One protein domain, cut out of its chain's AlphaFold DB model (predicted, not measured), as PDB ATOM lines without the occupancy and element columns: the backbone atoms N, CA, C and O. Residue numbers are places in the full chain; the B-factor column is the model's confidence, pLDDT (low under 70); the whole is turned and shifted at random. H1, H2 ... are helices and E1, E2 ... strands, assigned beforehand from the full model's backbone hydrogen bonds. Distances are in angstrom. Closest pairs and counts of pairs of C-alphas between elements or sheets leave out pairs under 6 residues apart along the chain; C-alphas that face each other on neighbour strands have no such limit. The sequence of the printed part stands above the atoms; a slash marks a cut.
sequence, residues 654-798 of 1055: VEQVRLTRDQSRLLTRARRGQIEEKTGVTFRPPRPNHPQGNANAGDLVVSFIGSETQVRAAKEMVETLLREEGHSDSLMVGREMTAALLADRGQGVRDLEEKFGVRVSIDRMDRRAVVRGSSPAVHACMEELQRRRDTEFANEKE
ATOM      1  N   VAL A 654     -40.621  16.369 -26.372       87.69
ATOM      2  CA  VAL A 654     -39.323  16.850 -26.859       87.69
ATOM      3  C   VAL A 654     -39.542  17.533 -28.202       87.69
ATOM      4  O   VAL A 654     -39.446  16.892 -29.249       87.69
ATOM      5  N   GLU A 655     -39.844  18.828 -28.180       92.94
ATOM      6  CA  GLU A 655     -39.943  19.611 -29.414       92.94
ATOM      7  C   GLU A 655     -38.560  20.110 -29.863       92.94
ATOM      8  O   GLU A 655     -37.599  20.172 -29.087       92.94
ATOM      9  N   GLN A 656     -38.439  20.396 -31.161       93.19
ATOM     10  CA  GLN A 656     -37.188  20.744 -31.822       93.19
ATOM     11  C   GLN A 656     -37.382  21.971 -32.710       93.19
ATOM     12  O   GLN A 656     -38.148  21.929 -33.670       93.19
ATOM     13  N   VAL A 657     -36.631  23.038 -32.438       94.88
ATOM     14  CA  VAL A 657     -36.549  24.208 -33.319       94.88
ATOM     15  C   VAL A 657     -35.252  24.122 -34.122       94.88
ATOM     16  O   VAL A 657     -34.163  23.955 -33.561       94.88
ATOM     17  N   ARG A 658     -35.372  24.219 -35.450       92.31
ATOM     18  CA  ARG A 658     -34.232  24.347 -36.368       92.31
ATOM     19  C   ARG A 658     -33.783  25.806 -36.389       92.31
ATOM     20  O   ARG A 658     -34.612  26.694 -36.546       92.31
ATOM     21  N   LEU A 659     -32.486  26.039 -36.233       92.00
ATOM     22  CA  LEU A 659     -31.875  27.367 -36.246       92.00
ATOM     23  C   LEU A 659     -30.787  27.414 -37.306       92.00
ATOM     24  O   LEU A 659     -29.939  26.518 -37.344       92.00
ATOM     25  N   THR A 660     -30.707  28.504 -38.062       89.25
ATOM     26  CA  THR A 660     -29.509  28.750 -38.869       89.25
ATOM     27  C   THR A 660     -28.289  28.962 -37.963       89.25
ATOM     28  O   THR A 660     -28.392  29.388 -36.805       89.25
ATOM     29  N   ARG A 661     -27.090  28.735 -38.511       85.25
ATOM     30  CA  ARG A 661     -25.798  28.962 -37.833       85.25
ATOM     31  C   ARG A 661     -25.625  30.366 -37.234       85.25
ATOM     32  O   ARG A 661     -24.784  30.575 -36.356       85.25
ATOM     33  N   ASP A 662     -26.377  31.339 -37.735       84.94
ATOM     34  CA  ASP A 662     -26.302  32.727 -37.300       84.94
ATOM     35  C   ASP A 662     -27.395  33.098 -36.293       84.94
ATOM     36  O   ASP A 662     -27.081  33.769 -35.306       84.94
ATOM     37  N   GLN A 663     -28.600  32.536 -36.426       90.19
ATOM     38  CA  GLN A 663     -29.635  32.550 -35.384       90.19
ATOM     39  C   GLN A 663     -29.177  31.853 -34.093       90.19
ATOM     40  O   GLN A 663     -29.460  32.322 -32.989       90.19
ATOM     41  N   SER A 664     -28.380  30.781 -34.197       90.81
ATOM     42  CA  SER A 664     -27.868  30.047 -33.030       90.81
ATOM     43  C   SER A 664     -26.967  30.882 -32.101       90.81
ATOM     44  O   SER A 664     -26.611  30.415 -31.018       90.81
ATOM     45  N   ARG A 665     -26.558  32.094 -32.510       88.50
ATOM     46  CA  ARG A 665     -25.787  33.031 -31.674       88.50
ATOM     47  C   ARG A 665     -26.668  33.839 -30.715       88.50
ATOM     48  O   ARG A 665     -26.150  34.319 -29.710       88.50
ATOM     49  N   LEU A 666     -27.965  33.970 -31.005       90.31
ATOM     50  CA  LEU A 666     -28.936  34.730 -30.207       90.31
ATOM     51  C   LEU A 666     -29.362  33.948 -28.960       90.31
ATOM     52  O   LEU A 666     -29.402  34.492 -27.854       90.31
ATOM     53  N   LEU A 667     -29.554  32.632 -29.108       92.88
ATOM     54  CA  LEU A 667     -29.817  31.682 -28.018       92.88
ATOM     55  C   LEU A 667     -28.546  31.352 -27.212       92.88
ATOM     56  O   LEU A 667     -28.149  30.196 -27.024       92.88
ATOM     57  N   THR A 668     -27.917  32.416 -26.710       92.31
ATOM     58  CA  THR A 668     -26.851  32.406 -25.706       92.31
ATOM     59  C   THR A 668     -27.278  31.653 -24.442       92.31
ATOM     60  O   THR A 668     -28.465  31.484 -24.166       92.31
ATOM     61  N   ARG A 669     -26.306  31.231 -23.616       93.25
ATOM     62  CA  ARG A 669     -26.601  30.558 -22.336       93.25
ATOM     63  C   ARG A 669     -27.511  31.399 -21.427       93.25
ATOM     64  O   ARG A 669     -28.363  30.823 -20.769       93.25
ATOM     65  N   ALA A 670     -27.348  32.725 -21.423       94.44
ATOM     66  CA  ALA A 670     -28.171  33.631 -20.624       94.44
ATOM     67  C   ALA A 670     -29.634  33.652 -21.098       94.44
ATOM     68  O   ALA A 670     -30.530  33.431 -20.290       94.44
ATOM     69  N   ARG A 671     -29.883  33.826 -22.407       94.62
ATOM     70  CA  ARG A 671     -31.258  33.817 -22.939       94.62
ATOM     71  C   ARG A 671     -31.937  32.459 -22.807       94.62
ATOM     72  O   ARG A 671     -33.118  32.420 -22.499       94.62
ATOM     73  N   ARG A 672     -31.205  31.348 -22.972       95.38
ATOM     74  CA  ARG A 672     -31.769  30.020 -22.678       95.38
ATOM     75  C   ARG A 672     -32.167  29.903 -21.209       95.38
ATOM     76  O   ARG A 672     -33.311  29.566 -20.963       95.38
ATOM     77  N   GLY A 673     -31.303  30.312 -20.275       95.44
ATOM     78  CA  GLY A 673     -31.633  30.345 -18.846       95.44
ATOM     79  C   GLY A 673     -32.897  31.153 -18.528       95.44
ATOM     80  O   GLY A 673     -33.725  30.692 -17.757       95.44
ATOM     81  N   GLN A 674     -33.106  32.298 -19.186       96.31
ATOM     82  CA  GLN A 674     -34.331  33.101 -19.035       96.31
ATOM     83  C   GLN A 674     -35.590  32.414 -19.596       96.31
ATOM     84  O   GLN A 674     -36.684  32.638 -19.083       96.31
ATOM     85  N   ILE A 675     -35.471  31.592 -20.644       96.69
ATOM     86  CA  ILE A 675     -36.596  30.800 -21.172       96.69
ATOM     87  C   ILE A 675     -36.852  29.588 -20.261       96.69
ATOM     88  O   ILE A 675     -38.007  29.301 -19.959       96.69
ATOM     89  N   GLU A 676     -35.799  28.922 -19.775       95.94
ATOM     90  CA  GLU A 676     -35.868  27.838 -18.778       95.94
ATOM     91  C   GLU A 676     -36.566  28.320 -17.495       95.94
ATOM     92  O   GLU A 676     -37.516  27.693 -17.039       95.94
ATOM     93  N   GLU A 677     -36.176  29.483 -16.971       96.00
ATOM     94  CA  GLU A 677     -36.763  30.124 -15.786       96.00
ATOM     95  C   GLU A 677     -38.237  30.515 -15.986       96.00
ATOM     96  O   GLU A 677     -39.068  30.246 -15.123       96.00
ATOM     97  N   LYS A 678     -38.592  31.101 -17.139       96.88
ATOM     98  CA  LYS A 678     -39.970  31.545 -17.426       96.88
ATOM     99  C   LYS A 678     -40.951  30.427 -17.783       96.88
ATOM    100  O   LYS A 678     -42.154  30.659 -17.718       96.88
ATOM    101  N   THR A 679     -40.475  29.261 -18.221       96.00
ATOM    102  CA  THR A 679     -41.344  28.171 -18.719       96.00
ATOM    103  C   THR A 679     -41.217  26.868 -17.943       96.00
ATOM    104  O   THR A 679     -42.112  26.035 -18.021       96.00
ATOM    105  N   GLY A 680     -40.121  26.648 -17.219       92.38
ATOM    106  CA  GLY A 680     -39.808  25.363 -16.598       92.38
ATOM    107  C   GLY A 680     -39.317  24.278 -17.568       92.38
ATOM    108  O   GLY A 680     -39.069  23.158 -17.119       92.38
ATOM    109  N   VAL A 681     -39.141  24.561 -18.870       95.12
ATOM    110  CA  VAL A 681     -38.481  23.596 -19.771       95.12
ATOM    111  C   VAL A 681     -36.999  23.456 -19.428       95.12
ATOM    112  O   VAL A 681     -36.357  24.384 -18.947       95.12
ATOM    113  N   THR A 682     -36.421  22.306 -19.759       92.81
ATOM    114  CA  THR A 682     -34.970  22.091 -19.782       92.81
ATOM    115  C   THR A 682     -34.474  22.107 -21.226       92.81
ATOM    116  O   THR A 682     -34.890  21.261 -22.024       92.81
ATOM    117  N   PHE A 683     -33.554  23.006 -21.588       94.00
ATOM    118  CA  PHE A 683     -32.900  22.955 -22.898       94.00
ATOM    119  C   PHE A 683     -31.808  21.885 -22.901       94.00
ATOM    120  O   PHE A 683     -30.869  21.906 -22.101       94.00
ATOM    121  N   ARG A 684     -31.842  20.985 -23.887       91.00
ATOM    122  CA  ARG A 684     -30.655  20.189 -24.206       91.00
ATOM    123  C   ARG A 684     -29.618  21.081 -24.905       91.00
ATOM    124  O   ARG A 684     -29.989  21.958 -25.688       91.00
ATOM    125  N   PRO A 685     -28.309  20.868 -24.668       82.12
ATOM    126  CA  PRO A 685     -27.265  21.550 -25.425       82.12
ATOM    127  C   PRO A 685     -27.495  21.383 -26.937       82.12
ATOM    128  O   PRO A 685     -27.769  20.253 -27.355       82.12
ATOM    129  N   PRO A 686     -27.367  22.453 -27.751       82.38
ATOM    130  CA  PRO A 686     -27.554  22.363 -29.194       82.38
ATOM    131  C   PRO A 686     -26.628  21.290 -29.759       82.38
ATOM    132  O   PRO A 686     -25.405  21.380 -29.610       82.38
ATOM    133  N   ARG A 687     -27.204  20.261 -30.382       78.50
ATOM    134  CA  ARG A 687     -26.412  19.267 -31.102       78.50
ATOM    135  C   ARG A 687     -26.231  19.802 -32.525       78.50
ATOM    136  O   ARG A 687     -27.236  20.131 -33.153       78.50
ATOM    137  N   PRO A 688     -24.997  19.911 -33.054       72.50
ATOM    138  CA  PRO A 688     -24.850  19.983 -34.501       72.50
ATOM    139  C   PRO A 688     -25.470  18.701 -35.066       72.50
ATOM    140  O   PRO A 688     -25.221  17.622 -34.514       72.50
ATOM    141  N   ASN A 689     -26.307  18.808 -36.099       66.94
ATOM    142  CA  ASN A 689     -26.941  17.623 -36.669       66.94
ATOM    143  C   ASN A 689     -25.863  16.625 -37.120       66.94
ATOM    144  O   ASN A 689     -24.870  16.998 -37.751       66.94
ATOM    145  N   HIS A 690     -26.025  15.359 -36.728       52.72
ATOM    146  CA  HIS A 690     -25.088  14.300 -37.101       52.72
ATOM    147  C   HIS A 690     -25.282  13.923 -38.588       52.72
ATOM    148  O   HIS A 690     -26.278  14.306 -39.199       52.72
ATOM    149  N   PRO A 691     -24.283  13.322 -39.251       54.56
ATOM    150  CA  PRO A 691     -23.682  13.992 -40.391       54.56
ATOM    151  C   PRO A 691     -24.056  13.289 -41.697       54.56
ATOM    152  O   PRO A 691     -23.188  12.800 -42.416       54.56
ATOM    153  N   GLN A 692     -25.353  13.216 -41.997       54.06
ATOM    154  CA  GLN A 692     -25.815  12.703 -43.287       54.06
ATOM    155  C   GLN A 692     -25.679  13.775 -44.383       54.06
ATOM    156  O   GLN A 692     -26.400  14.769 -44.423       54.06
ATOM    157  N   GLY A 693     -24.727  13.546 -45.290       48.25
ATOM    158  CA  GLY A 693     -24.680  14.155 -46.620       48.25
ATOM    159  C   GLY A 693     -23.960  15.501 -46.737       48.25
ATOM    160  O   GLY A 693     -22.971  15.589 -47.460       48.25
ATOM    161  N   ASN A 694     -24.447  16.565 -46.089       52.25
ATOM    162  CA  ASN A 694     -24.115  17.932 -46.525       52.25
ATOM    163  C   ASN A 694     -23.425  18.807 -45.460       52.25
ATOM    164  O   ASN A 694     -24.061  19.374 -44.575       52.25
ATOM    165  N   ALA A 695     -22.108  18.993 -45.604       53.66
ATOM    166  CA  ALA A 695     -21.282  19.797 -44.696       53.66
ATOM    167  C   ALA A 695     -21.544  21.321 -44.743       53.66
ATOM    168  O   ALA A 695     -21.032  22.045 -43.886       53.66
ATOM    169  N   ASN A 696     -22.318  21.816 -45.719       54.03
ATOM    170  CA  ASN A 696     -22.555  23.250 -45.921       54.03
ATOM    171  C   ASN A 696     -23.879  23.757 -45.313       54.03
ATOM    172  O   ASN A 696     -24.013  24.960 -45.080       54.03
ATOM    173  N   ALA A 697     -24.829  22.871 -44.994       55.44
ATOM    174  CA  ALA A 697     -26.089  23.219 -44.328       55.44
ATOM    175  C   ALA A 697     -25.900  23.255 -42.799       55.44
ATOM    176  O   ALA A 697     -26.189  22.299 -42.084       55.44
ATOM    177  N   GLY A 698     -25.337  24.357 -42.298       67.25
ATOM    178  CA  GLY A 698     -24.900  24.515 -40.903       67.25
ATOM    179  C   GLY A 698     -26.006  24.705 -39.857       67.25
ATOM    180  O   GLY A 698     -25.791  25.469 -38.916       67.25
ATOM    181  N   ASP A 699     -27.161  24.060 -40.013       78.56
ATOM    182  CA  ASP A 699     -28.307  24.223 -39.116       78.56
ATOM    183  C   ASP A 699     -28.093  23.502 -37.778       78.56
ATOM    184  O   ASP A 699     -27.692  22.335 -37.710       78.56
ATOM    185  N   LEU A 700     -28.382  24.210 -36.685       87.44
ATOM    186  CA  LEU A 700     -28.346  23.664 -35.335       87.44
ATOM    187  C   LEU A 700     -29.764  23.380 -34.859       87.44
ATOM    188  O   LEU A 700     -30.614  24.268 -34.823       87.44
ATOM    189  N   VAL A 701     -29.993  22.145 -34.421       91.12
ATOM    190  CA  VAL A 701     -31.251  21.761 -33.788       91.12
ATOM    191  C   VAL A 701     -31.147  22.007 -32.289       91.12
ATOM    192  O   VAL A 701     -30.281  21.457 -31.596       91.12
ATOM    193  N   VAL A 702     -32.056  22.832 -31.780       92.94
ATOM    194  CA  VAL A 702     -32.243  23.050 -30.348       92.94
ATOM    195  C   VAL A 702     -33.487  22.298 -29.912       92.94
ATOM    196  O   VAL A 702     -34.569  22.517 -30.446       92.94
ATOM    197  N   SER A 703     -33.311  21.395 -28.947       93.31
ATOM    198  CA  SER A 703     -34.400  20.626 -28.345       93.31
ATOM    199  C   SER A 703     -34.587  21.032 -26.890       93.31
ATOM    200  O   SER A 703     -33.614  21.149 -26.140       93.31
ATOM    201  N   PHE A 704     -35.837  21.234 -26.497       93.56
ATOM    202  CA  PHE A 704     -36.246  21.530 -25.127       93.56
ATOM    203  C   PHE A 704     -37.275  20.500 -24.665       93.56
ATOM    204  O   PHE A 704     -37.929  19.846 -25.476       93.56
ATOM    205  N   ILE A 705     -37.323  20.286 -23.351       90.81
ATOM    206  CA  ILE A 705     -38.055  19.186 -22.724       90.81
ATOM    207  C   ILE A 705     -38.827  19.722 -21.521       90.81
ATOM    208  O   ILE A 705     -38.223  20.279 -20.606       90.81
ATOM    209  N   GLY A 706     -40.138  19.518 -21.517       90.50
ATOM    210  CA  GLY A 706     -41.081  19.931 -20.474       90.50
ATOM    211  C   GLY A 706     -42.463  19.343 -20.772       90.50
ATOM    212  O   GLY A 706     -42.590  18.558 -21.712       90.50
ATOM    213  N   SER A 707     -43.494  19.707 -20.009       87.62
ATOM    214  CA  SER A 707     -44.874  19.384 -20.407       87.62
ATOM    215  C   SER A 707     -45.262  20.139 -21.686       87.62
ATOM    216  O   SER A 707     -44.616  21.123 -22.055       87.62
ATOM    217  N   GLU A 708     -46.330  19.714 -22.365       88.06
ATOM    218  CA  GLU A 708     -46.769  20.343 -23.618       88.06
ATOM    219  C   GLU A 708     -46.963  21.865 -23.498       88.06
ATOM    220  O   GLU A 708     -46.519  22.615 -24.365       88.06
ATOM    221  N   THR A 709     -47.566  22.340 -22.404       91.88
ATOM    222  CA  THR A 709     -47.804  23.773 -22.170       91.88
ATOM    223  C   THR A 709     -46.501  24.559 -22.010       91.88
ATOM    224  O   THR A 709     -46.354  25.632 -22.596       91.88
ATOM    225  N   GLN A 710     -45.525  24.006 -21.283       93.56
ATOM    226  CA  GLN A 710     -44.198  24.603 -21.105       93.56
ATOM    227  C   GLN A 710     -43.414  24.638 -22.424       93.56
ATOM    228  O   GLN A 710     -42.813  25.652 -22.774       93.56
ATOM    229  N   VAL A 711     -43.444  23.529 -23.168       95.00
ATOM    230  CA  VAL A 711     -42.775  23.352 -24.465       95.00
ATOM    231  C   VAL A 711     -43.335  24.333 -25.497       95.00
ATOM    232  O   VAL A 711     -42.559  25.045 -26.135       95.00
ATOM    233  N   ARG A 712     -44.663  24.468 -25.581       95.19
ATOM    234  CA  ARG A 712     -45.343  25.418 -26.474       95.19
ATOM    235  C   ARG A 712     -44.967  26.874 -26.159       95.19
ATOM    236  O   ARG A 712     -44.590  27.611 -27.067       95.19
ATOM    237  N   ALA A 713     -44.967  27.265 -24.881       96.19
ATOM    238  CA  ALA A 713     -44.552  28.606 -24.451       96.19
ATOM    239  C   ALA A 713     -43.052  28.883 -24.696       96.19
ATOM    240  O   ALA A 713     -42.662  29.995 -25.059       96.19
ATOM    241  N   ALA A 714     -42.189  27.872 -24.535       96.69
ATOM    242  CA  ALA A 714     -40.765  27.986 -24.842       96.69
ATOM    243  C   ALA A 714     -40.520  28.157 -26.348       96.69
ATOM    244  O   ALA A 714     -39.693  28.984 -26.737       96.69
ATOM    245  N   LYS A 715     -41.264  27.430 -27.192       96.62
ATOM    246  CA  LYS A 715     -41.244  27.591 -28.649       96.62
ATOM    247  C   LYS A 715     -41.685  28.990 -29.070       96.62
ATOM    248  O   LYS A 715     -40.956  29.635 -29.814       96.62
ATOM    249  N   GLU A 716     -42.802  29.490 -28.548       97.00
ATOM    250  CA  GLU A 716     -43.317  30.827 -28.873       97.00
ATOM    251  C   GLU A 716     -42.323  31.944 -28.508       97.00
ATOM    252  O   GLU A 716     -42.088  32.855 -29.309       97.00
ATOM    253  N   MET A 717     -41.660  31.854 -27.347       96.31
ATOM    254  CA  MET A 717     -40.589  32.793 -26.991       96.31
ATOM    255  C   MET A 717     -39.340  32.634 -27.868       96.31
ATOM    256  O   MET A 717     -38.736  33.640 -28.235       96.31
ATOM    257  N   VAL A 718     -38.953  31.412 -28.251       95.94
ATOM    258  CA  VAL A 718     -37.852  31.198 -29.207       95.94
ATOM    259  C   VAL A 718     -38.186  31.812 -30.570       95.94
ATOM    260  O   VAL A 718     -37.378  32.568 -31.102       95.94
ATOM    261  N   GLU A 719     -39.369  31.547 -31.120       94.75
ATOM    262  CA  GLU A 719     -39.811  32.087 -32.409       94.75
ATOM    263  C   GLU A 719     -39.955  33.610 -32.382       94.75
ATOM    264  O   GLU A 719     -39.583  34.276 -33.346       94.75
ATOM    265  N   THR A 720     -40.410  34.183 -31.267       94.94
ATOM    266  CA  THR A 720     -40.483  35.639 -31.090       94.94
ATOM    267  C   THR A 720     -39.089  36.267 -31.072       94.94
ATOM    268  O   THR A 720     -38.841  37.177 -31.855       94.94
ATOM    269  N   LEU A 721     -38.127  35.706 -30.329       94.38
ATOM    270  CA  LEU A 721     -36.731  36.167 -30.378       94.38
ATOM    271  C   LEU A 721     -36.090  36.012 -31.771       94.38
ATOM    272  O   LEU A 721     -35.240  36.815 -32.159       94.38
ATOM    273  N   LEU A 722     -36.484  34.997 -32.546       92.50
ATOM    274  CA  LEU A 722     -36.029  34.814 -33.929       92.50
ATOM    275  C   LEU A 722     -36.701  35.787 -34.911       92.50
ATOM    276  O   LEU A 722     -36.090  36.155 -35.911       92.50
ATOM    277  N   ARG A 723     -37.919  36.245 -34.616       89.62
ATOM    278  CA  ARG A 723     -38.627  37.291 -35.369       89.62
ATOM    279  C   ARG A 723     -38.060  38.686 -35.070       89.62
ATOM    280  O   ARG A 723     -37.945  39.507 -35.976       89.62
ATOM    281  N   GLU A 724     -37.678  38.929 -33.817       89.69
ATOM    282  CA  GLU A 724     -37.164  40.211 -33.315       89.69
ATOM    283  C   GLU A 724     -35.666  40.432 -33.575       89.69
ATOM    284  O   GLU A 724     -35.264  41.566 -33.802       89.69
ATOM    285  N   GLU A 725     -34.833  39.386 -33.560       89.94
ATOM    286  CA  GLU A 725     -33.370  39.511 -33.736       89.94
ATOM    287  C   GLU A 725     -32.760  38.513 -34.736       89.94
ATOM    288  O   GLU A 725     -31.585  38.622 -35.094       89.94
ATOM    289  N   GLY A 726     -33.531  37.512 -35.173       88.38
ATOM    290  CA  GLY A 726     -33.073  36.405 -36.021       88.38
ATOM    291  C   GLY A 726     -32.996  36.705 -37.512       88.38
ATOM    292  O   GLY A 726     -32.729  35.774 -38.280       88.38
ATOM    293  N   HIS A 727     -33.203  37.958 -37.924       92.75
ATOM    294  CA  HIS A 727     -32.987  38.378 -39.301       92.75
ATOM    295  C   HIS A 727     -31.510  38.733 -39.523       92.75
ATOM    296  O   HIS A 727     -30.876  39.420 -38.716       92.75
ATOM    297  N   SER A 728     -30.945  38.244 -40.625       92.69
ATOM    298  CA  SER A 728     -29.562  38.516 -41.002       92.69
ATOM    299  C   SER A 728     -29.421  38.576 -42.514       92.69
ATOM    300  O   SER A 728     -29.648  37.568 -43.181       92.69
ATOM    301  N   ASP A 729     -28.983  39.724 -43.015       94.69
ATOM    302  CA  ASP A 729     -28.714  39.962 -44.432       94.69
ATOM    303  C   ASP A 729     -27.235  40.339 -44.630       94.69
ATOM    304  O   ASP A 729     -26.481  40.522 -43.665       94.69
ATOM    305  N   SER A 730     -26.765  40.389 -45.875       94.06
ATOM    306  CA  SER A 730     -25.362  40.636 -46.168       94.06
ATOM    307  C   SER A 730     -25.096  41.353 -47.482       94.06
ATOM    308  O   SER A 730     -25.495  40.884 -48.548       94.06
ATOM    309  N   LEU A 731     -24.294  42.412 -47.412       96.00
ATOM    310  CA  LEU A 731     -23.859  43.195 -48.559       96.00
ATOM    311  C   LEU A 731     -22.406  42.862 -48.925       96.00
ATOM    312  O   LEU A 731     -21.532  42.777 -48.058       96.00
ATOM    313  N   MET A 732     -22.124  42.731 -50.223       92.69
ATOM    314  CA  MET A 732     -20.748  42.767 -50.730       92.69
ATOM    315  C   MET A 732     -20.223  44.206 -50.666       92.69
ATOM    316  O   MET A 732     -20.820  45.113 -51.251       92.69
ATOM    317  N   VAL A 733     -19.104  44.410 -49.973       94.00
ATOM    318  CA  VAL A 733     -18.517  45.731 -49.704       94.00
ATOM    319  C   VAL A 733     -17.202  45.928 -50.466       94.00
ATOM    320  O   VAL A 733     -16.451  44.980 -50.702       94.00
ATOM    321  N   GLY A 734     -16.924  47.169 -50.878       91.25
ATOM    322  CA  GLY A 734     -15.680  47.535 -51.572       91.25
ATOM    323  C   GLY A 734     -14.435  47.323 -50.704       91.25
ATOM    324  O   GLY A 734     -14.541  47.134 -49.489       91.25
ATOM    325  N   ARG A 735     -13.230  47.359 -51.292       89.44
ATOM    326  CA  ARG A 735     -11.991  47.233 -50.502       89.44
ATOM    327  C   ARG A 735     -11.749  48.500 -49.682       89.44
ATOM    328  O   ARG A 735     -11.433  48.402 -48.500       89.44
ATOM    329  N   GLU A 736     -11.959  49.646 -50.310       88.56
ATOM    330  CA  GLU A 736     -11.918  50.987 -49.738       88.56
ATOM    331  C   GLU A 736     -13.009  51.112 -48.660       88.56
ATOM    332  O   GLU A 736     -12.689  51.331 -47.496       88.56
ATOM    333  N   MET A 737     -14.265  50.765 -48.973       91.62
ATOM    334  CA  MET A 737     -15.364  50.707 -47.992       91.62
ATOM    335  C   MET A 737     -15.078  49.774 -46.796       91.62
ATOM    336  O   MET A 737     -15.382  50.110 -45.652       91.62
ATOM    337  N   THR A 738     -14.453  48.612 -47.028       94.00
ATOM    338  CA  THR A 738     -14.009  47.703 -45.952       94.00
ATOM    339  C   THR A 738     -12.936  48.356 -45.079       94.00
ATOM    340  O   THR A 738     -12.919  48.129 -43.871       94.00
ATOM    341  N   ALA A 739     -12.039  49.155 -45.660       92.31
ATOM    342  CA  ALA A 739     -11.039  49.908 -44.911       92.31
ATOM    343  C   ALA A 739     -11.680  51.058 -44.117       92.31
ATOM    344  O   ALA A 739     -11.415  51.156 -42.923       92.31
ATOM    345  N   ALA A 740     -12.570  51.845 -44.728       92.50
ATOM    346  CA  ALA A 740     -13.269  52.972 -44.106       92.50
ATOM    347  C   ALA A 740     -14.145  52.539 -42.915       92.50
ATOM    348  O   ALA A 740     -13.995  53.057 -41.811       92.50
ATOM    349  N   LEU A 741     -14.985  51.509 -43.078       94.62
ATOM    350  CA  LEU A 741     -15.813  50.975 -41.983       94.62
ATOM    351  C   LEU A 741     -14.978  50.394 -40.820       94.62
ATOM    352  O   LEU A 741     -15.466  50.285 -39.694       94.62
ATOM    353  N   LEU A 742     -13.722  50.016 -41.079       95.50
ATOM    354  CA  LEU A 742     -12.779  49.482 -40.091       95.50
ATOM    355  C   LEU A 742     -11.718  50.503 -39.633       95.50
ATOM    356  O   LEU A 742     -10.895  50.164 -38.772       95.50
ATOM    357  N   ALA A 743     -11.753  51.732 -40.158       91.62
ATOM    358  CA  ALA A 743     -10.926  52.854 -39.730       91.62
ATOM    359  C   ALA A 743     -11.308  53.301 -38.310       91.62
ATOM    360  O   ALA A 743     -12.341  52.900 -37.766       91.62
ATOM    361  N   ASP A 744     -10.422  54.056 -37.658       94.25
ATOM    362  CA  ASP A 744     -10.625  54.611 -36.310       94.25
ATOM    363  C   ASP A 744     -11.122  53.590 -35.273       94.25
ATOM    364  O   ASP A 744     -11.936  53.849 -34.387       94.25
ATOM    365  N   ARG A 745     -10.554  52.378 -35.371       92.62
ATOM    366  CA  ARG A 745     -10.866  51.201 -34.538       92.62
ATOM    367  C   ARG A 745     -12.289  50.661 -34.759       92.62
ATOM    368  O   ARG A 745     -12.850  50.056 -33.842       92.62
ATOM    369  N   GLY A 746     -12.830  50.839 -35.963       94.56
ATOM    370  CA  GLY A 746     -14.163  50.413 -36.383       94.56
ATOM    371  C   GLY A 746     -15.269  51.395 -36.010       94.56
ATOM    372  O   GLY A 746     -16.345  50.946 -35.623       94.56
ATOM    373  N   GLN A 747     -15.015  52.708 -36.055       96.00
ATOM    374  CA  GLN A 747     -16.021  53.686 -35.628       96.00
ATOM    375  C   GLN A 747     -17.242  53.690 -36.560       96.00
ATOM    376  O   GLN A 747     -18.351  53.529 -36.068       96.00
ATOM    377  N   GLY A 748     -17.044  53.677 -37.884       95.19
ATOM    378  CA  GLY A 748     -18.147  53.585 -38.853       95.19
ATOM    379  C   GLY A 748     -19.016  52.321 -38.726       95.19
ATOM    380  O   GLY A 748     -20.186  52.347 -39.093       95.19
ATOM    381  N   VAL A 749     -18.481  51.225 -38.165       97.12
ATOM    382  CA  VAL A 749     -19.291  50.064 -37.748       97.12
ATOM    383  C   VAL A 749     -20.152  50.407 -36.532       97.12
ATOM    384  O   VAL A 749     -21.353  50.161 -36.569       97.12
ATOM    385  N   ARG A 750     -19.573  51.002 -35.480       97.31
ATOM    386  CA  ARG A 750     -20.322  51.387 -34.270       97.31
ATOM    387  C   ARG A 750     -21.418  52.396 -34.565       97.31
ATOM    388  O   ARG A 750     -22.509  52.229 -34.048       97.31
ATOM    389  N   ASP A 751     -21.156  53.377 -35.424       96.62
ATOM    390  CA  ASP A 751     -22.144  54.392 -35.800       96.62
ATOM    391  C   ASP A 751     -23.391  53.747 -36.435       96.62
ATOM    392  O   ASP A 751     -24.507  54.214 -36.227       96.62
ATOM    393  N   LEU A 752     -23.221  52.648 -37.184       97.00
ATOM    394  CA  LEU A 752     -24.323  51.865 -37.755       97.00
ATOM    395  C   LEU A 752     -24.990  50.949 -36.714       97.00
ATOM    396  O   LEU A 752     -26.217  50.865 -36.685       97.00
ATOM    397  N   GLU A 753     -24.208  50.288 -35.852       96.69
ATOM    398  CA  GLU A 753     -24.735  49.471 -34.747       96.69
ATOM    399  C   GLU A 753     -25.571  50.318 -33.762       96.69
ATOM    400  O   GLU A 753     -26.644  49.894 -33.343       96.69
ATOM    401  N   GLU A 754     -25.138  51.544 -33.457       96.81
ATOM    402  CA  GLU A 754     -25.816  52.493 -32.567       96.81
ATOM    403  C   GLU A 754     -27.025  53.166 -33.238       96.81
ATOM    404  O   GLU A 754     -28.112  53.171 -32.662       96.81
ATOM    405  N   LYS A 755     -26.888  53.665 -34.478       97.25
ATOM    406  CA  LYS A 755     -27.977  54.346 -35.211       97.25
ATOM    407  C   LYS A 755     -29.187  53.445 -35.476       97.25
ATOM    408  O   LYS A 755     -30.312  53.943 -35.492       97.25
ATOM    409  N   PHE A 756     -28.968  52.152 -35.722       96.56
ATOM    410  CA  PHE A 756     -30.033  51.215 -36.097       96.56
ATOM    411  C   PHE A 756     -30.314  50.128 -35.043       96.56
ATOM    412  O   PHE A 756     -31.260  49.365 -35.211       96.56
ATOM    413  N   GLY A 757     -29.522  50.018 -33.971       94.44
ATOM    414  CA  GLY A 757     -29.660  48.940 -32.978       94.44
ATOM    415  C   GLY A 757     -29.308  47.543 -33.517       94.44
ATOM    416  O   GLY A 757     -29.709  46.531 -32.942       94.44
ATOM    417  N   VAL A 758     -28.590  47.479 -34.641       95.94
ATOM    418  CA  VAL A 758     -28.169  46.240 -35.312       95.94
ATOM    419  C   VAL A 758     -26.773  45.809 -34.863       95.94
ATOM    420  O   VAL A 758     -26.074  46.521 -34.149       95.94
ATOM    421  N   ARG A 759     -26.327  44.645 -35.340       94.12
ATOM    422  CA  ARG A 759     -24.945  44.185 -35.211       94.12
ATOM    423  C   ARG A 759     -24.312  43.937 -36.578       94.12
ATOM    424  O   ARG A 759     -24.848  43.148 -37.358       94.12
ATOM    425  N   VAL A 760     -23.163  44.554 -36.856       95.81
ATOM    426  CA  VAL A 760     -22.509  44.541 -38.178       95.81
ATOM    427  C   VAL A 760     -21.175  43.795 -38.111       95.81
ATOM    428  O   VAL A 760     -20.219  44.211 -37.462       95.81
ATOM    429  N   SER A 761     -21.090  42.667 -38.815       94.75
ATOM    430  CA  SER A 761     -19.899  41.815 -38.875       94.75
ATOM    431  C   SER A 761     -19.272  41.869 -40.268       94.75
ATOM    432  O   SER A 761     -19.815  41.277 -41.197       94.75
ATOM    433  N   ILE A 762     -18.120  42.528 -40.414       95.81
ATOM    434  CA  ILE A 762     -17.401  42.647 -41.695       95.81
ATOM    435  C   ILE A 762     -16.298  41.589 -41.787       95.81
ATOM    436  O   ILE A 762     -15.371  41.592 -40.971       95.81
ATOM    437  N   ASP A 763     -16.358  40.719 -42.798       93.94
ATOM    438  CA  ASP A 763     -15.249  39.822 -43.127       93.94
ATOM    439  C   ASP A 763     -14.270  40.487 -44.110       93.94
ATOM    440  O   ASP A 763     -14.645  40.942 -45.193       93.94
ATOM    441  N   ARG A 764     -12.991  40.540 -43.715       93.50
ATOM    442  CA  ARG A 764     -11.903  41.179 -44.476       93.50
ATOM    443  C   ARG A 764     -11.407  40.347 -45.660       93.50
ATOM    444  O   ARG A 764     -10.774  40.913 -46.547       93.50
ATOM    445  N   MET A 765     -11.624  39.031 -45.648       88.31
ATOM    446  CA  MET A 765     -11.212  38.122 -46.722       88.31
ATOM    447  C   MET A 765     -12.314  38.033 -47.774       88.31
ATOM    448  O   MET A 765     -12.076  38.314 -48.950       88.31
ATOM    449  N   ASP A 766     -13.535  37.738 -47.326       87.69
ATOM    450  CA  ASP A 766     -14.685  37.544 -48.212       87.69
ATOM    451  C   ASP A 766     -15.270  38.877 -48.720       87.69
ATOM    452  O   ASP A 766     -16.053  38.878 -49.666       87.69
ATOM    453  N   ARG A 767     -14.866  40.021 -48.134       92.25
ATOM    454  CA  ARG A 767     -15.346  41.383 -48.467       92.25
ATOM    455  C   ARG A 767     -16.873  41.496 -48.377       92.25
ATOM    456  O   ARG A 767     -17.545  42.060 -49.241       92.25
ATOM    457  N   ARG A 768     -17.414  40.939 -47.293       94.38
ATOM    458  CA  ARG A 768     -18.849  40.815 -47.024       94.38
ATOM    459  C   ARG A 768     -19.163  41.401 -45.652       94.38
ATOM    460  O   ARG A 768     -18.617  40.950 -44.645       94.38
ATOM    461  N   ALA A 769     -20.047  42.391 -45.611       95.38
ATOM    462  CA  ALA A 769     -20.670  42.855 -44.378       95.38
ATOM    463  C   ALA A 769     -21.919  42.006 -44.118       95.38
ATOM    464  O   ALA A 769     -22.714  41.795 -45.029       95.38
ATOM    465  N   VAL A 770     -22.091  41.507 -42.895       94.50
ATOM    466  CA  VAL A 770     -23.288  40.768 -42.463       94.50
ATOM    467  C   VAL A 770     -23.952  41.543 -41.332       94.50
ATOM    468  O   VAL A 770     -23.382  41.644 -40.241       94.50
ATOM    469  N   VAL A 771     -25.142  42.075 -41.599       95.62
ATOM    470  CA  VAL A 771     -25.957  42.869 -40.668       95.62
ATOM    471  C   VAL A 771     -26.976  41.949 -39.997       95.62
ATOM    472  O   VAL A 771     -27.484  41.021 -40.624       95.62
ATOM    473  N   ARG A 772     -27.236  42.143 -38.699       92.44
ATOM    474  CA  ARG A 772     -28.086  41.256 -37.881       92.44
ATOM    475  C   ARG A 772     -28.922  42.058 -36.894       92.44
ATOM    476  O   ARG A 772     -28.395  42.990 -36.292       92.44
ATOM    477  N   GLY A 773     -30.173  41.669 -36.683       93.81
ATOM    478  CA  GLY A 773     -31.089  42.351 -35.768       93.81
ATOM    479  C   GLY A 773     -32.542  42.143 -36.177       93.81
ATOM    480  O   GLY A 773     -32.884  41.120 -36.774       93.81
ATOM    481  N   SER A 774     -33.397  43.120 -35.876       93.50
ATOM    482  CA  SER A 774     -34.782  43.102 -36.348       93.50
ATOM    483  C   SER A 774     -34.840  43.347 -37.853       93.50
ATOM    484  O   SER A 774     -34.079  44.154 -38.385       93.50
ATOM    485  N   SER A 775     -35.756  42.664 -38.545       93.56
ATOM    486  CA  SER A 775     -35.960  42.815 -39.994       93.56
ATOM    487  C   SER A 775     -35.969  44.285 -40.478       93.56
ATOM    488  O   SER A 775     -35.130  44.620 -41.319       93.56
ATOM    489  N   PRO A 776     -36.790  45.207 -39.923       95.44
ATOM    490  CA  PRO A 776     -36.804  46.597 -40.388       95.44
ATOM    491  C   PRO A 776     -35.488  47.348 -40.124       95.44
ATOM    492  O   PRO A 776     -35.079  48.166 -40.945       95.44
ATOM    493  N   ALA A 777     -34.795  47.064 -39.016       95.69
ATOM    494  CA  ALA A 777     -33.514  47.700 -38.707       95.69
ATOM    495  C   ALA A 777     -32.376  47.185 -39.603       95.69
ATOM    496  O   ALA A 777     -31.513  47.960 -40.016       95.69
ATOM    497  N   VAL A 778     -32.390  45.889 -39.943       96.06
ATOM    498  CA  VAL A 778     -31.454  45.295 -40.905       96.06
ATOM    499  C   VAL A 778     -31.655  45.916 -42.286       96.06
ATOM    500  O   VAL A 778     -30.670  46.365 -42.865       96.06
ATOM    501  N   HIS A 779     -32.895  46.031 -42.776       96.19
ATOM    502  CA  HIS A 779     -33.181  46.694 -44.053       96.19
ATOM    503  C   HIS A 779     -32.703  48.156 -44.072       96.19
ATOM    504  O   HIS A 779     -31.925  48.520 -44.950       96.19
ATOM    505  N   ALA A 780     -33.053  48.969 -43.067       97.19
ATOM    506  CA  ALA A 780     -32.631  50.374 -43.011       97.19
ATOM    507  C   ALA A 780     -31.096  50.550 -42.915       97.19
ATOM    508  O   ALA A 780     -30.529  51.493 -43.471       97.19
ATOM    509  N   CYS A 781     -30.396  49.629 -42.242       97.25
ATOM    510  CA  CYS A 781     -28.933  49.614 -42.203       97.25
ATOM    511  C   CYS A 781     -28.310  49.152 -43.534       97.25
ATOM    512  O   CYS A 781     -27.284  49.693 -43.946       97.25
ATOM    513  N   MET A 782     -28.929  48.189 -44.225       96.81
ATOM    514  CA  MET A 782     -28.509  47.730 -45.554       96.81
ATOM    515  C   MET A 782     -28.684  48.826 -46.614       96.81
ATOM    516  O   MET A 782     -27.771  49.025 -47.413       96.81
ATOM    517  N   GLU A 783     -29.781  49.589 -46.572       96.94
ATOM    518  CA  GLU A 783     -29.995  50.766 -47.425       96.94
ATOM    519  C   GLU A 783     -28.954  51.863 -47.160       96.94
ATOM    520  O   GLU A 783     -28.362  52.377 -48.103       96.94
ATOM    521  N   GLU A 784     -28.648  52.197 -45.900       95.88
ATOM    522  CA  GLU A 784     -27.584  53.168 -45.579       95.88
ATOM    523  C   GLU A 784     -26.191  52.665 -46.000       95.88
ATOM    524  O   GLU A 784     -25.366  53.461 -46.449       95.88
ATOM    525  N   LEU A 785     -25.919  51.358 -45.914       95.81
ATOM    526  CA  LEU A 785     -24.682  50.759 -46.427       95.81
ATOM    527  C   LEU A 785     -24.603  50.817 -47.959       95.81
ATOM    528  O   LEU A 785     -23.541  51.139 -48.486       95.81
ATOM    529  N   GLN A 786     -25.697  50.553 -48.681       94.81
ATOM    530  CA  GLN A 786     -25.761  50.743 -50.135       94.81
ATOM    531  C   GLN A 786     -25.592  52.221 -50.503       94.81
ATOM    532  O   GLN A 786     -24.723  52.557 -51.301       94.81
ATOM    533  N   ARG A 787     -26.312  53.124 -49.828       94.38
ATOM    534  CA  ARG A 787     -26.203  54.574 -50.022       94.38
ATOM    535  C   ARG A 787     -24.765  55.062 -49.842       94.38
ATOM    536  O   ARG A 787     -24.285  55.793 -50.698       94.38
ATOM    537  N   ARG A 788     -24.060  54.650 -48.779       92.06
ATOM    538  CA  ARG A 788     -22.632  54.980 -48.595       92.06
ATOM    539  C   ARG A 788     -21.756  54.370 -49.678       92.06
ATOM    540  O   ARG A 788     -20.934  55.079 -50.248       92.06
ATOM    541  N   ARG A 789     -21.955  53.084 -49.993       90.12
ATOM    542  CA  ARG A 789     -21.229  52.391 -51.067       90.12
ATOM    543  C   ARG A 789     -21.297  53.180 -52.377       90.12
ATOM    544  O   ARG A 789     -20.276  53.311 -53.046       90.12
ATOM    545  N   ASP A 790     -22.465  53.720 -52.700       87.19
ATOM    546  CA  ASP A 790     -22.701  54.399 -53.967       87.19
ATOM    547  C   ASP A 790     -22.333  55.899 -53.914       87.19
ATOM    548  O   ASP A 790     -21.783  56.401 -54.887       87.19
ATOM    549  N   THR A 791     -22.519  56.622 -52.796       85.75
ATOM    550  CA  THR A 791     -22.106  58.045 -52.705       85.75
ATOM    551  C   THR A 791     -20.614  58.259 -52.463       85.75
ATOM    552  O   THR A 791     -20.074  59.270 -52.899       85.75
ATOM    553  N   GLU A 792     -19.950  57.360 -51.734       76.81
ATOM    554  CA  GLU A 792     -18.534  57.520 -51.361       76.81
ATOM    555  C   GLU A 792     -17.619  56.882 -52.426       76.81
ATOM    556  O   GLU A 792     -16.659  57.506 -52.868       76.81
ATOM    557  N   PHE A 793     -17.961  55.688 -52.936       69.81
ATOM    558  CA  PHE A 793     -17.059  54.878 -53.778       69.81
ATOM    559  C   PHE A 793     -17.428  54.824 -55.273       69.81
ATOM    560  O   PHE A 793     -16.753  54.135 -56.045       69.81
ATOM    561  N   ALA A 794     -18.469  55.543 -55.713       67.19
ATOM    562  CA  ALA A 794     -18.632  55.859 -57.136       67.19
ATOM    563  C   ALA A 794     -17.664  56.975 -57.562       67.19
ATOM    564  O   ALA A 794     -16.999  56.839 -58.584       67.19
ATOM    565  N   ASN A 795     -17.517  58.020 -56.741       59.31
ATOM    566  CA  ASN A 795     -16.683  59.184 -57.055       59.31
ATOM    567  C   ASN A 795     -15.178  58.846 -57.043       59.31
ATOM    568  O   ASN A 795     -14.460  59.231 -57.961       59.31
ATOM    569  N   GLU A 796     -14.706  58.031 -56.087       55.53
ATOM    570  CA  GLU A 796     -13.304  57.558 -56.037       55.53
ATOM    571  C   GLU A 796     -12.863  56.762 -57.289       55.53
ATOM    572  O   GLU A 796     -11.667  56.552 -57.499       55.53
ATOM    573  N   LYS A 797     -13.793  56.315 -58.148       52.88
ATOM    574  CA  LYS A 797     -13.451  55.683 -59.436       52.88
ATOM    575  C   LYS A 797     -13.113  56.668 -60.552       52.88
ATOM    576  O   LYS A 797     -12.507  56.237 -61.531       52.88
ATOM    577  N   GLU A 798     -13.502  57.935 -60.434       53.41
ATOM    578  CA  GLU A 798     -13.262  58.952 -61.467       53.41
ATOM    579  C   GLU A 798     -12.025  59.819 -61.168       53.41
ATOM    580  O   GLU A 798     -11.467  60.430 -62.080       53.41
TER     581      GLU A 798
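What this domain is: This is residues 654 to 798 of the 1055 residues of the protein "Kh domain-containing" of Cystoisospora suis (UniProt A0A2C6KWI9). Two lobes stand end to end: in the first, H2 packs on the strand pair E1 and E2, with H1 touching H2; in the second, the three-strand sheet of E3, E5 and E4 has H4 and H5 over one face and H3 at the end away from the first lobe. A tight link from H2 to E3 joins the lobes, and residues 690 to 696 stick out of the first as a free loop. The 145 printed residues have five named helices and five named strands, in the order E1 H1 E2 H2 E3 H3 H4 E4 E5 H5, in the class mixed, helices and strands; both sheets, E1 - E2 and E3 - E5 - E4, are antiparallel. The whole is loose, with a radius of gyration of the C-alphas of 18.7 A, and elongated, spanning 65 by 36 by 24 A.

How they stand to each other: E1, residues 654 to 659, is antiparallel to E2, residues 700 to 706, with N 657 and O 702 2.9 A apart, within hydrogen-bond range. H1, residues 669 to 679, touches H2, residues 708 to 724, at a steep tilt of 44 degrees, opposite ways; their closest C-alphas, of Thr 679 and Gln 710, are 5.2 A apart, and H2 touches H1 with residues 710 to 717 alone. The closest C-alphas of E2 and H2, of Ile 705 and Val 711, are 6.5 A apart. E3, residues 727 to 732, is an edge strand antiparallel to the inner strand E5, residues 768 to 773; N 731 and O 769 are 2.9 A apart. E4, residues 759 to 763, forms a hairpin with E5, with N 770 and O 761 2.8 A apart. H5, residues 775 to 793, is on this sheet at a height of 9.7 A, over E3 and E5, along the strands at 16 degrees to E5 on the local plane. H4, residues 747 to 756, is on the same face at a height of 8.5 A, over E4, slantwise to the strands. E3, H3 and H4, and E4 make a split strand-helix-strand unit, two strands running the same way with E5 between them, with a right-handed crossover; H3, residues 735 to 741, only grazes the sheet. H4 touches H5 with a tilt of 38 degrees, only just steep, the C-alphas of Phe 756 and Ala 777 being closest at 5.6 A. In H1, H2, H3 and H5 every O i to N i+4 pair is within hydrogen-bond range; in H4, 5 of 6 are.

Where its parts are: E1 begins at C-alpha 654, (-39.323, 16.850, -26.859). E2 is 19.9 A long, H2 24.1 A and E3 17.3 A. H5, the longest helix, runs 26.3 A and ends at C-alpha 793, (-17.059, 54.878, -53.778).

The domain as a whole: The C-alphas farthest apart, of Ser 707 and Glu 798, are 65.2 A apart. The printed part has no cut, and the link from H1 to E2, 20 residues, is long. Residues 689 to 698 and 793 to 798 have pLDDT under 70.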